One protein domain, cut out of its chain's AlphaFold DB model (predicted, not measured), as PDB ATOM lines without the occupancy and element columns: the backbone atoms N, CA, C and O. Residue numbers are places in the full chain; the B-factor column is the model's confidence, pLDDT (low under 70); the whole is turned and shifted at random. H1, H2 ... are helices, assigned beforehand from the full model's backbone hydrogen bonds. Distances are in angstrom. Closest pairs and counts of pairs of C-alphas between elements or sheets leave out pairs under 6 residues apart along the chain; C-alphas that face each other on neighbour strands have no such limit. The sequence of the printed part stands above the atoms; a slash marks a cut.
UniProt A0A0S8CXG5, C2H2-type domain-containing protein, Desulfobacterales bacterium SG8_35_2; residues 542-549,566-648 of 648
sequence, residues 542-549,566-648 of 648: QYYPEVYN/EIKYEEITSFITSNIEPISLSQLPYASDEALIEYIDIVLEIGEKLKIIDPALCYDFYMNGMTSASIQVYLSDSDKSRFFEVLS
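Overview. This is residues 542 to 549 and 566 to 648 of the 648 residues of the protein "C2H2-type domain-containing protein" of Desulfobacterales bacterium SG8_35_2 (UniProt A0A0S8CXG5). Two long helices, H2 and H3, make a V; H4 folds back from the far end of H3, H5 packs on H4, and H6 packs on H3. The printed part has 91 residues, with six named helices, H1 to H6 in that order along the chain, and no named strand; 76 of the 91 residues are in the named helices, and the class is all helix. The whole is compact, radius of gyration of the C-alphas 13.9 A, spanning 40 by 37 by 21 A.

Arrangement. H1, residues 545 to 549, is close to but not clearly touching H2, residues 569 to 590; their closest C-alphas, Val 547 and Asn 579, are 6.5 A apart. H3, residues 593 to 613, touches H6, residues 637 to 647, closest at the C-alphas of Tyr 599 and Val 646, 6.1 A. With residues 607 to 611 alone, H3 touches residues 617 to 622 of H4, residues 615 to 627: a hairpin, at a steep tilt of 43 degrees, opposite ways, closest at the C-alphas of Lys 611 and Cys 618, 4.9 A. H5, residues 629 to 632, touches H4, closest at the C-alphas of Ile 631 and Leu 617, 6.2 A. Every O i to N i+4 pair is within hydrogen-bond range in H1 and H6, 14 of 18 in H2, 16 of 17 in H3 and 7 of 9 in H4; H5 is too short for one.

Along the chain. H2 runs 31.6 A from C-alpha 569 at (146.359, 116.269, 106.833), H3 30.6 A, and H6 ends at C-alpha 647, (152.024, 136.782, 104.935).

Size, cuts and confidence. Residues 550 to 565 are not printed, a gap of 22.5 A between C-alphas 549 and 566. The links printed whole are tight. Mean pLDDT of the printed part is 81.0; residues 566 to 571 are among those under 70.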
ATOM      1  N   GLN A 542     154.352 135.922 118.760       87.94
ATOM      2  CA  GLN A 542     154.625 137.202 119.404       87.94
ATOM      3  C   GLN A 542     153.353 138.023 119.646       87.94
ATOM      4  O   GLN A 542     153.199 138.598 120.724       87.94
ATOM      5  N   TYR A 543     152.476 138.116 118.645       84.88
ATOM      6  CA  TYR A 543     151.329 139.030 118.668       84.88
ATOM      7  C   TYR A 543     149.997 138.351 119.018       84.88
ATOM      8  O   TYR A 543     149.098 139.029 119.510       84.88
ATOM      9  N   TYR A 544     149.897 137.035 118.816       83.12
ATOM     10  CA  TYR A 544     148.705 136.196 119.024       83.12
ATOM     11  C   TYR A 544     149.065 134.866 119.729       83.12
ATOM     12  O   TYR A 544     148.818 133.770 119.200       83.12
ATOM     13  N   PRO A 545     149.712 134.918 120.912       77.50
ATOM     14  CA  PRO A 545     150.232 133.733 121.598       77.50
ATOM     15  C   PRO A 545     149.148 132.691 121.912       77.50
ATOM     16  O   PRO A 545     149.425 131.494 121.943       77.50
ATOM     17  N   GLU A 546     147.903 133.109 122.121       66.50
ATOM     18  CA  GLU A 546     146.755 132.226 122.324       66.50
ATOM     19  C   GLU A 546     146.424 131.381 121.089       66.50
ATOM     20  O   GLU A 546     146.175 130.178 121.217       66.50
ATOM     21  N   VAL A 547     146.471 131.979 119.895       77.81
ATOM     22  CA  VAL A 547     146.263 131.272 118.627       77.81
ATOM     23  C   VAL A 547     147.420 130.315 118.367       77.81
ATOM     24  O   VAL A 547     147.195 129.148 118.038       77.81
ATOM     25  N   TYR A 548     148.651 130.768 118.609       81.94
ATOM     26  CA  TYR A 548     149.844 129.935 118.496       81.94
ATOM     27  C   TYR A 548     149.769 128.691 119.393       81.94
ATOM     28  O   TYR A 548     149.912 127.564 118.917       81.94
ATOM     29  N   ASN A 549     149.455 128.876 120.680       74.25
ATOM     30  CA  ASN A 549     149.337 127.781 121.644       74.25
ATOM     31  C   ASN A 549     148.231 126.796 121.258       74.25
ATOM     32  O   ASN A 549     148.389 125.588 121.423       74.25
ATOM     33  N   GLU A 566     145.056 108.284 110.656       41.62
ATOM     34  CA  GLU A 566     143.683 108.725 111.025       41.62
ATOM     35  C   GLU A 566     143.421 110.241 111.170       41.62
ATOM     36  O   GLU A 566     142.342 110.693 110.773       41.62
ATOM     37  N   ILE A 567     144.353 111.070 111.665       51.44
ATOM     38  CA  ILE A 567     144.194 112.534 111.564       51.44
ATOM     39  C   ILE A 567     144.651 112.943 110.171       51.44
ATOM     40  O   ILE A 567     145.839 113.086 109.879       51.44
ATOM     41  N   LYS A 568     143.669 113.111 109.285       58.50
ATOM     42  CA  LYS A 568     143.906 113.537 107.909       58.50
ATOM     43  C   LYS A 568     144.622 114.882 107.920       58.50
ATOM     44  O   LYS A 568     144.208 115.803 108.623       58.50
ATOM     45  N   TYR A 569     145.648 115.011 107.082       62.16
ATOM     46  CA  TYR A 569     146.359 116.269 106.833       62.16
ATOM     47  C   TYR A 569     145.385 117.442 106.621       62.16
ATOM     48  O   TYR A 569     145.613 118.545 107.105       62.16
ATOM     49  N   GLU A 570     144.254 117.184 105.963       59.31
ATOM     50  CA  GLU A 570     143.159 118.134 105.748       59.31
ATOM     51  C   GLU A 570     142.569 118.704 107.049       59.31
ATOM     52  O   GLU A 570     142.272 119.892 107.102       59.31
ATOM     53  N   GLU A 571     142.427 117.907 108.113       62.22
ATOM     54  CA  GLU A 571     141.868 118.364 109.392       62.22
ATOM     55  C   GLU A 571     142.841 119.284 110.132       62.22
ATOM     56  O   GLU A 571     142.446 120.349 110.608       62.22
ATOM     57  N   ILE A 572     144.121 118.899 110.203       70.38
ATOM     58  CA  ILE A 572     145.181 119.748 110.769       70.38
ATOM     59  C   ILE A 572     145.230 121.063 110.011       70.38
ATOM     60  O   ILE A 572     145.299 122.140 110.596       70.38
ATOM     61  N   THR A 573     145.171 120.961 108.692       67.06
ATOM     62  CA  THR A 573     145.394 122.111 107.850       67.06
ATOM     63  C   THR A 573     144.201 123.060 107.873       67.06
ATOM     64  O   THR A 573     144.383 124.246 108.109       67.06
ATOM     65  N   SER A 574     142.974 122.539 107.797       65.31
ATOM     66  CA  SER A 574     141.742 123.301 108.036       65.31
ATOM     67  C   SER A 574     141.746 123.981 109.412       65.31
ATOM     68  O   SER A 574     141.356 125.145 109.544       65.31
ATOM     69  N   PHE A 575     142.250 123.296 110.444       72.94
ATOM     70  CA  PHE A 575     142.389 123.877 111.775       72.94
ATOM     71  C   PHE A 575     143.380 125.044 111.800       72.94
ATOM     72  O   PHE A 575     143.060 126.095 112.346       72.94
ATOM     73  N   ILE A 576     144.559 124.900 111.195       77.88
ATOM     74  CA  ILE A 576     145.540 125.991 111.117       77.88
ATOM     75  C   ILE A 576     144.949 127.171 110.338       77.88
ATOM     76  O   ILE A 576     144.939 128.292 110.848       77.88
ATOM     77  N   THR A 577     144.378 126.927 109.155       71.75
ATOM     78  CA  THR A 577     143.789 127.969 108.299       71.75
ATOM     79  C   THR A 577     142.689 128.735 109.016       71.75
ATOM     80  O   THR A 577     142.735 129.958 109.064       71.75
ATOM     81  N   SER A 578     141.748 128.038 109.658       68.50
ATOM     82  CA  SER A 578     140.637 128.678 110.379       68.50
ATOM     83  C   SER A 578     141.073 129.519 111.583       68.50
ATOM     84  O   SER A 578     140.309 130.367 112.040       68.50
ATOM     85  N   ASN A 579     142.292 129.313 112.088       77.19
ATOM     86  CA  ASN A 579     142.868 130.110 113.168       77.19
ATOM     87  C   ASN A 579     143.730 131.281 112.660       77.19
ATOM     88  O   ASN A 579     143.781 132.314 113.322       77.19
ATOM     89  N   ILE A 580     144.372 131.154 111.493       80.50
ATOM     90  CA  ILE A 580     145.227 132.207 110.913       80.50
ATOM     91  C   ILE A 580     144.426 133.170 110.026       80.50
ATOM     92  O   ILE A 580     144.637 134.378 110.086       80.50
ATOM     93  N   GLU A 581     143.473 132.674 109.237       74.25
ATOM     94  CA  GLU A 581     142.710 133.475 108.270       74.25
ATOM     95  C   GLU A 581     142.003 134.691 108.900       74.25
ATOM     96  O   GLU A 581     142.125 135.787 108.345       74.25
ATOM     97  N   PRO A 582     141.333 134.591 110.069       73.75
ATOM     98  CA  PRO A 582     140.734 135.762 110.707       73.75
ATOM     99  C   PRO A 582     141.766 136.833 111.077       73.75
ATOM    100  O   PRO A 582     141.474 138.027 110.963       73.75
ATOM    101  N   ILE A 583     142.974 136.418 111.480       81.94
ATOM    102  CA  ILE A 583     144.085 137.332 111.764       81.94
ATOM    103  C   ILE A 583     144.478 138.027 110.465       81.94
ATOM    104  O   ILE A 583     144.402 139.254 110.403       81.94
ATOM    105  N   SER A 584     144.793 137.266 109.414       77.62
ATOM    106  CA  SER A 584     145.192 137.812 108.114       77.62
ATOM    107  C   SER A 584     144.158 138.803 107.571       77.62
ATOM    108  O   SER A 584     144.509 139.932 107.238       77.62
ATOM    109  N   LEU A 585     142.866 138.448 107.581       74.38
ATOM    110  CA  LEU A 585     141.776 139.326 107.137       74.38
ATOM    111  C   LEU A 585     141.659 140.605 107.978       74.38
ATOM    112  O   LEU A 585     141.384 141.673 107.432       74.38
ATOM    113  N   SER A 586     141.874 140.518 109.296       76.38
ATOM    114  CA  SER A 586     141.844 141.688 110.183       76.38
ATOM    115  C   SER A 586     143.016 142.646 109.951       76.38
ATOM    116  O   SER A 586     142.876 143.845 110.203       76.38
ATOM    117  N   GLN A 587     144.147 142.129 109.459       82.06
ATOM    118  CA  GLN A 587     145.355 142.906 109.195       82.06
ATOM    119  C   GLN A 587     145.400 143.495 107.777       82.06
ATOM    120  O   GLN A 587     146.105 144.479 107.569       82.06
ATOM    121  N   LEU A 588     144.599 142.986 106.829       76.12
ATOM    122  CA  LEU A 588     144.544 143.495 105.447       76.12
ATOM    123  C   LEU A 588     144.430 145.029 105.326       76.12
ATOM    124  O   LEU A 588     145.137 145.592 104.494       76.12
ATOM    125  N   PRO A 589     143.610 145.748 106.124       82.31
ATOM    126  CA  PRO A 589     143.516 147.210 106.023       82.31
ATOM    127  C   PRO A 589     144.779 147.967 106.459       82.31
ATOM    128  O   PRO A 589     144.865 149.172 106.230       82.31
ATOM    129  N   TYR A 590     145.712 147.290 107.131       84.69
ATOM    130  CA  TYR A 590     146.957 147.851 107.655       84.69
ATOM    131  C   TYR A 590     148.190 147.404 106.856       84.69
ATOM    132  O   TYR A 590     149.289 147.887 107.130       84.69
ATOM    133  N   ALA A 591     148.017 146.504 105.883       86.75
ATOM    134  CA  ALA A 591     149.084 146.067 104.993       86.75
ATOM    135  C   ALA A 591     149.539 147.216 104.079       86.75
ATOM    136  O   ALA A 591     148.733 148.057 103.673       86.75
ATOM    137  N   SER A 592     150.833 147.259 103.754       91.00
ATOM    138  CA  SER A 592     151.345 148.224 102.781       91.00
ATOM    139  C   SER A 592     150.911 147.857 101.362       91.00
ATOM    140  O   SER A 592     150.688 146.684 101.050       91.00
ATOM    141  N   ASP A 593     150.832 148.858 100.480       90.31
ATOM    142  CA  ASP A 593     150.536 148.632  99.061       90.31
ATOM    143  C   ASP A 593     151.569 147.675  98.442       90.31
ATOM    144  O   ASP A 593     151.210 146.805  97.652       90.31
ATOM    145  N   GLU A 594     152.839 147.785  98.850       91.69
ATOM    146  CA  GLU A 594     153.909 146.894  98.405       91.69
ATOM    147  C   GLU A 594     153.645 145.432  98.794       91.69
ATOM    148  O   GLU A 594     153.749 144.558  97.939       91.69
ATOM    149  N   ALA A 595     153.244 145.166 100.043       87.44
ATOM    150  CA  ALA A 595     152.968 143.811 100.519       87.44
ATOM    151  C   ALA A 595     151.726 143.206  99.845       87.44
ATOM    152  O   ALA A 595     151.714 142.028  99.493       87.44
ATOM    153  N   LEU A 596     150.685 144.014  99.613       87.25
ATOM    154  CA  LEU A 596     149.479 143.565  98.910       87.25
ATOM    155  C   LEU A 596     149.764 143.218  97.446       87.25
ATOM    156  O   LEU A 596     149.260 142.211  96.945       87.25
ATOM    157  N   ILE A 597     150.568 144.037  96.761       91.25
ATOM    158  CA  ILE A 597     150.992 143.771  95.382       91.25
ATOM    159  C   ILE A 597     151.843 142.503  95.341       91.25
ATOM    160  O   ILE A 597     151.565 141.619  94.536       91.25
ATOM    161  N   GLU A 598     152.819 142.377  96.240       90.69
ATOM    162  CA  GLU A 598     153.685 141.202  96.305       90.69
ATOM    163  C   GLU A 598     152.893 139.919  96.594       90.69
ATOM    164  O   GLU A 598     153.101 138.906  95.925       90.69
ATOM    165  N   TYR A 599     151.918 139.968  97.508       87.88
ATOM    166  CA  TYR A 599     151.024 138.846  97.787       87.88
ATOM    167  C   TYR A 599     150.220 138.434  96.549       87.88
ATOM    168  O   TYR A 599     150.165 137.251  96.211       87.88
ATOM    169  N   ILE A 600     149.618 139.399  95.844       89.38
ATOM    170  CA  ILE A 600     148.858 139.127  94.616       89.38
ATOM    171  C   ILE A 600     149.767 138.521  93.545       89.38
ATOM    172  O   ILE A 600     149.380 137.537  92.914       89.38
ATOM    173  N   ASP A 601     150.970 139.062  93.359       93.31
ATOM    174  CA  ASP A 601     151.929 138.562  92.374       93.31
ATOM    175  C   ASP A 601     152.336 137.113  92.676       93.31
ATOM    176  O   ASP A 601     152.330 136.274  91.773       93.31
ATOM    177  N   ILE A 602     152.606 136.786  93.945       90.62
ATOM    178  CA  ILE A 602     152.916 135.415  94.384       90.62
ATOM    179  C   ILE A 602     151.730 134.478  94.128       90.62
ATOM    180  O   ILE A 602     151.911 133.386  93.584       90.62
ATOM    181  N   VAL A 603     150.511 134.887  94.489       89.56
ATOM    182  CA  VAL A 603     149.296 134.083  94.275       89.56
ATOM    183  C   VAL A 603     149.067 133.820  92.784       89.56
ATOM    184  O   VAL A 603     148.769 132.689  92.396       89.56
ATOM    185  N   LEU A 604     149.241 134.827  91.926       92.75
ATOM    186  CA  LEU A 604     149.101 134.671  90.477       92.75
ATOM    187  C   LEU A 604     150.186 133.756  89.893       92.75
ATOM    188  O   LEU A 604     149.877 132.900  89.064       92.75
ATOM    189  N   GLU A 605     151.436 133.905  90.337       94.06
ATOM    190  CA  GLU A 605     152.570 133.086  89.900       94.06
ATOM    191  C   GLU A 605     152.365 131.606  90.259       94.06
ATOM    192  O   GLU A 605     152.464 130.731  89.391       94.06
ATOM    193  N   ILE A 606     151.995 131.324  91.513       92.38
ATOM    194  CA  ILE A 606     151.676 129.970  91.983       92.38
ATOM    195  C   ILE A 606     150.464 129.412  91.228       92.38
ATOM    196  O   ILE A 606     150.503 128.278  90.745       92.38
ATOM    197  N   GLY A 607     149.403 130.207  91.070       92.44
ATOM    198  CA  GLY A 607     148.188 129.802  90.366       92.44
ATOM    199  C   GLY A 607     148.443 129.421  88.907       92.44
ATOM    200  O   GLY A 607     147.984 128.368  88.459       92.44
ATOM    201  N   GLU A 608     149.216 130.217  88.161       95.12
ATOM    202  CA  GLU A 608     149.583 129.892  86.776       95.12
ATOM    203  C   GLU A 608     150.475 128.647  86.697       95.12
ATOM    204  O   GLU A 608     150.249 127.785  85.844       95.12
ATOM    205  N   LYS A 609     151.431 128.490  87.622       94.06
ATOM    206  CA  LYS A 609     152.269 127.285  87.705       94.06
ATOM    207  C   LYS A 609     151.426 126.025  87.916       94.06
ATOM    208  O   LYS A 609     151.611 125.043  87.198       94.06
ATOM    209  N   LEU A 610     150.469 126.056  88.845       93.94
ATOM    210  CA  LEU A 610     149.574 124.927  89.122       93.94
ATOM    211  C   LEU A 610     148.608 124.661  87.963       93.94
ATOM    212  O   LEU A 610     148.404 123.509  87.590       93.94
ATOM    213  N   LYS A 611     148.070 125.710  87.334       95.44
ATOM    214  CA  LYS A 611     147.171 125.615  86.173       95.44
ATOM    215  C   LYS A 611     147.819 124.931  84.970       95.44
ATOM    216  O   LYS A 611     147.127 124.224  84.240       95.44
ATOM    217  N   ILE A 612     149.120 125.148  84.752       94.94
ATOM    218  CA  ILE A 612     149.888 124.476  83.689       94.94
ATOM    219  C   ILE A 612     149.967 122.963  83.936       94.94
ATOM    220  O   ILE A 612     149.974 122.194  82.975       94.94
ATOM    221  N   ILE A 613     150.025 122.541  85.201       93.44
ATOM    222  CA  ILE A 613     150.095 121.130  85.596       93.44
ATOM    223  C   ILE A 613     148.705 120.491  85.487       93.44
ATOM    224  O   ILE A 613     148.530 119.518  84.756       93.44
ATOM    225  N   ASP A 614     147.725 121.057  86.190       93.44
ATOM    226  CA  ASP A 614     146.321 120.651  86.156       93.44
ATOM    227  C   ASP A 614     145.435 121.835  86.603       93.44
ATOM    228  O   ASP A 614     145.591 122.340  87.721       93.44
ATOM    229  N   PRO A 615     144.466 122.289  85.781       93.56
ATOM    230  CA  PRO A 615     143.514 123.328  86.172       93.56
ATOM    231  C   PRO A 615     142.778 123.058  87.495       93.56
ATOM    232  O   PRO A 615     142.403 124.013  88.177       93.56
ATOM    233  N   ALA A 616     142.588 121.792  87.884       89.25
ATOM    234  CA  ALA A 616     141.996 121.432  89.170       89.25
ATOM    235  C   ALA A 616     142.878 121.840  90.362       89.25
ATOM    236  O   ALA A 616     142.342 122.289  91.370       89.25
ATOM    237  N   LEU A 617     144.210 121.771  90.239       86.69
ATOM    238  CA  LEU A 617     145.149 122.204  91.286       86.69
ATOM    239  C   LEU A 617     145.140 123.725  91.461       86.69
ATOM    240  O   LEU A 617     145.222 124.226  92.577       86.69
ATOM    241  N   CYS A 618     144.998 124.469  90.361       91.00
ATOM    242  CA  CYS A 618     144.810 125.918  90.413       91.00
ATOM    243  C   CYS A 618     143.502 126.285  91.123       91.00
ATOM    244  O   CYS A 618     143.492 127.188  91.958       91.00
ATOM    245  N   TYR A 619     142.404 125.597  90.795       87.12
ATOM    246  CA  TYR A 619     141.126 125.797  91.477       87.12
ATOM    247  C   TYR A 619     141.242 125.476  92.971       87.12
ATOM    248  O   TYR A 619     140.814 126.272  93.802       87.12
ATOM    249  N   ASP A 620     141.878 124.357  93.312       80.56
ATOM    250  CA  ASP A 620     142.101 123.941  94.694       80.56
ATOM    251  C   ASP A 620     142.948 124.956  95.480       80.56
ATOM    252  O   ASP A 620     142.588 125.325  96.593       80.56
ATOM    253  N   PHE A 621     144.007 125.507  94.878       85.69
ATOM    254  CA  PHE A 621     144.812 126.570  95.487       85.69
ATOM    255  C   PHE A 621     144.015 127.851  95.759       85.69
ATOM    256  O   PHE A 621     144.146 128.429  96.832       85.69
ATOM    257  N   TYR A 622     143.158 128.299  94.839       83.56
ATOM    258  CA  TYR A 622     142.338 129.492  95.090       83.56
ATOM    259  C   TYR A 622     141.246 129.263  96.140       83.56
ATOM    260  O   TYR A 622     140.848 130.214  96.810       83.56
ATOM    261  N   MET A 623     140.757 128.029  96.282       77.50
ATOM    262  CA  MET A 623     139.716 127.694  97.257       77.50
ATOM    263  C   MET A 623     140.273 127.391  98.651       77.50
ATOM    264  O   MET A 623     139.640 127.745  99.640       77.50
ATOM    265  N   ASN A 624     141.437 126.743  98.729       69.88
ATOM    266  CA  ASN A 624     142.010 126.211  99.970       69.88
ATOM    267  C   ASN A 624     143.388 126.818 100.320       69.88
ATOM    268  O   ASN A 624     143.995 126.450 101.327       69.88
ATOM    269  N   GLY A 625     143.905 127.752  99.518       77.50
ATOM    270  CA  GLY A 625     145.180 128.441  99.742       77.50
ATOM    271  C   GLY A 625     146.396 127.509  99.770       77.50
ATOM    272  O   GLY A 625     146.357 126.372  99.296       77.50
ATOM    273  N   MET A 626     147.475 127.962 100.421       73.88
ATOM    274  CA  MET A 626     148.701 127.180 100.691       73.88
ATOM    275  C   MET A 626     148.499 125.994 101.641       73.88
ATOM    276  O   MET A 626     149.456 125.377 102.098       73.88
ATOM    277  N   THR A 627     147.252 125.686 101.961       63.53
ATOM    278  CA  THR A 627     146.850 124.738 102.990       63.53
ATOM    279  C   THR A 627     146.302 123.454 102.324       63.53
ATOM    280  O   THR A 627     146.227 122.383 102.919       63.53
ATOM    281  N   SER A 628     146.065 123.476 101.009       67.19
ATOM    282  CA  SER A 628     145.806 122.245 100.260       67.19
ATOM    283  C   SER A 628     147.008 121.287 100.306       67.19
ATOM    284  O   SER A 628     148.136 121.667  99.989       67.19
ATOM    285  N   ALA A 629     146.758 120.022 100.665       68.12
ATOM    286  CA  ALA A 629     147.740 118.936 100.589       68.12
ATOM    287  C   ALA A 629     148.126 118.618  99.139       68.12
ATOM    288  O   ALA A 629     149.275 118.287  98.845       68.12
ATOM    289  N   SER A 630     147.147 118.726  98.234       73.88
ATOM    290  CA  SER A 630     147.260 118.291  96.842       73.88
ATOM    291  C   SER A 630     148.280 119.134  96.070       73.88
ATOM    292  O   SER A 630     148.953 118.624  95.176       73.88
ATOM    293  N   ILE A 631     148.452 120.402  96.462       80.19
ATOM    294  CA  ILE A 631     149.372 121.334  95.805       80.19
ATOM    295  C   ILE A 631     150.796 121.266  96.373       80.19
ATOM    296  O   ILE A 631     151.737 121.614  95.663       80.19
ATOM    297  N   GLN A 632     150.987 120.797  97.617       80.31
ATOM    298  CA  GLN A 632     152.277 120.900  98.327       80.31
ATOM    299  C   GLN A 632     153.443 120.234  97.598       80.31
ATOM    300  O   GLN A 632     154.582 120.687  97.718       80.31
ATOM    301  N   VAL A 633     153.159 119.155  96.864       84.25
ATOM    302  CA  VAL A 633     154.151 118.364  96.121       84.25
ATOM    303  C   VAL A 633     154.655 119.107  94.875       84.25
ATOM    304  O   VAL A 633     155.742 118.819  94.379       84.25
ATOM    305  N   TYR A 634     153.893 120.084  94.379       85.94
ATOM    306  CA  TYR A 634     154.201 120.840  93.162       85.94
ATOM    307  C   TYR A 634     154.870 122.197  93.435       85.94
ATOM    308  O   TYR A 634     155.325 122.865  92.500       85.94
ATOM    309  N   LEU A 635     154.945 122.602  94.704       85.31
ATOM    310  CA  LEU A 635     155.551 123.858  95.139       85.31
ATOM    311  C   LEU A 635     156.955 123.615  95.687       85.31
ATOM    312  O   LEU A 635     157.172 122.712  96.496       85.31
ATOM    313  N   SER A 636     157.903 124.443  95.251       87.19
ATOM    314  CA  SER A 636     159.261 124.430  95.791       87.19
ATOM    315  C   SER A 636     159.295 125.048  97.188       87.19
ATOM    316  O   SER A 636     158.416 125.834  97.543       87.19
ATOM    317  N   ASP A 637     160.336 124.748  97.963       78.69
ATOM    318  CA  ASP A 637     160.529 125.379  99.276       78.69
ATOM    319  C   ASP A 637     160.623 126.904  99.149       78.69
ATOM    320  O   ASP A 637     160.062 127.623  99.964       78.69
ATOM    321  N   SER A 638     161.210 127.406  98.055       84.88
ATOM    322  CA  SER A 638     161.245 128.841  97.752       84.88
ATOM    323  C   SER A 638     159.854 129.441  97.524       84.88
ATOM    324  O   SER A 638     159.621 130.569  97.950       84.88
ATOM    325  N   ASP A 639     158.943 128.721  96.858       85.06
ATOM    326  CA  ASP A 639     157.566 129.193  96.645       85.06
ATOM    327  C   ASP A 639     156.832 129.294  97.992       85.06
ATOM    328  O   ASP A 639     156.134 130.270  98.263       85.06
ATOM    329  N   LYS A 640     157.031 128.290  98.858       82.19
ATOM    330  CA  LYS A 640     156.425 128.219 100.195       82.19
ATOM    331  C   LYS A 640     156.961 129.310 101.116       82.19
ATOM    332  O   LYS A 640     156.168 130.027 101.717       82.19
ATOM    333  N   SER A 641     158.283 129.462 101.196       81.56
ATOM    334  CA  SER A 641     158.925 130.485 102.022       81.56
ATOM    335  C   SER A 641     158.486 131.883 101.609       81.56
ATOM    336  O   SER A 641     158.010 132.623 102.458       81.56
ATOM    337  N   ARG A 642     158.530 132.212 100.312       86.56
ATOM    338  CA  ARG A 642     158.138 133.538  99.819       86.56
ATOM    339  C   ARG A 642     156.664 133.857 100.101       86.56
ATOM    340  O   ARG A 642     156.341 134.983 100.460       86.56
ATOM    341  N   PHE A 643     155.770 132.866 100.009       85.69
ATOM    342  CA  PHE A 643     154.370 133.048 100.407       85.69
ATOM    343  C   PHE A 643     154.216 133.316 101.912       85.69
ATOM    344  O   PHE A 643     153.451 134.193 102.302       85.69
ATOM    345  N   PHE A 644     154.911 132.571 102.776       83.00
ATOM    346  CA  PHE A 644     154.804 132.782 104.224       83.00
ATOM    347  C   PHE A 644     155.537 134.040 104.707       83.00
ATOM    348  O   PHE A 644     155.115 134.603 105.710       83.00
ATOM    349  N   GLU A 645     156.575 134.492 103.999       85.56
ATOM    350  CA  GLU A 645     157.266 135.764 104.249       85.56
ATOM    351  C   GLU A 645     156.385 136.972 103.928       85.56
ATOM    352  O   GLU A 645     156.357 137.916 104.704       85.56
ATOM    353  N   VAL A 646     155.636 136.958 102.820       85.44
ATOM    354  CA  VAL A 646     154.728 138.080 102.514       85.44
ATOM    355  C   VAL A 646     153.492 138.092 103.428       85.44
ATOM    356  O   VAL A 646     152.840 139.120 103.592       85.44
ATOM    357  N   LEU A 647     153.136 136.931 103.994       80.56
ATOM    358  CA  LEU A 647     152.024 136.782 104.935       80.56
ATOM    359  C   LEU A 647     152.392 137.252 106.356       80.56
ATOM    360  O   LEU A 647     151.491 137.602 107.121       80.56
ATOM    361  N   SER A 648     153.680 137.194 106.717       79.62
ATOM    362  CA  SER A 648     154.228 137.623 108.014       79.62
ATOM    363  C   SER A 648     154.460 139.125 108.061       79.62
ATOM    364  O   SER A 648     154.133 139.725 109.110       79.62
TER     365      SER A 648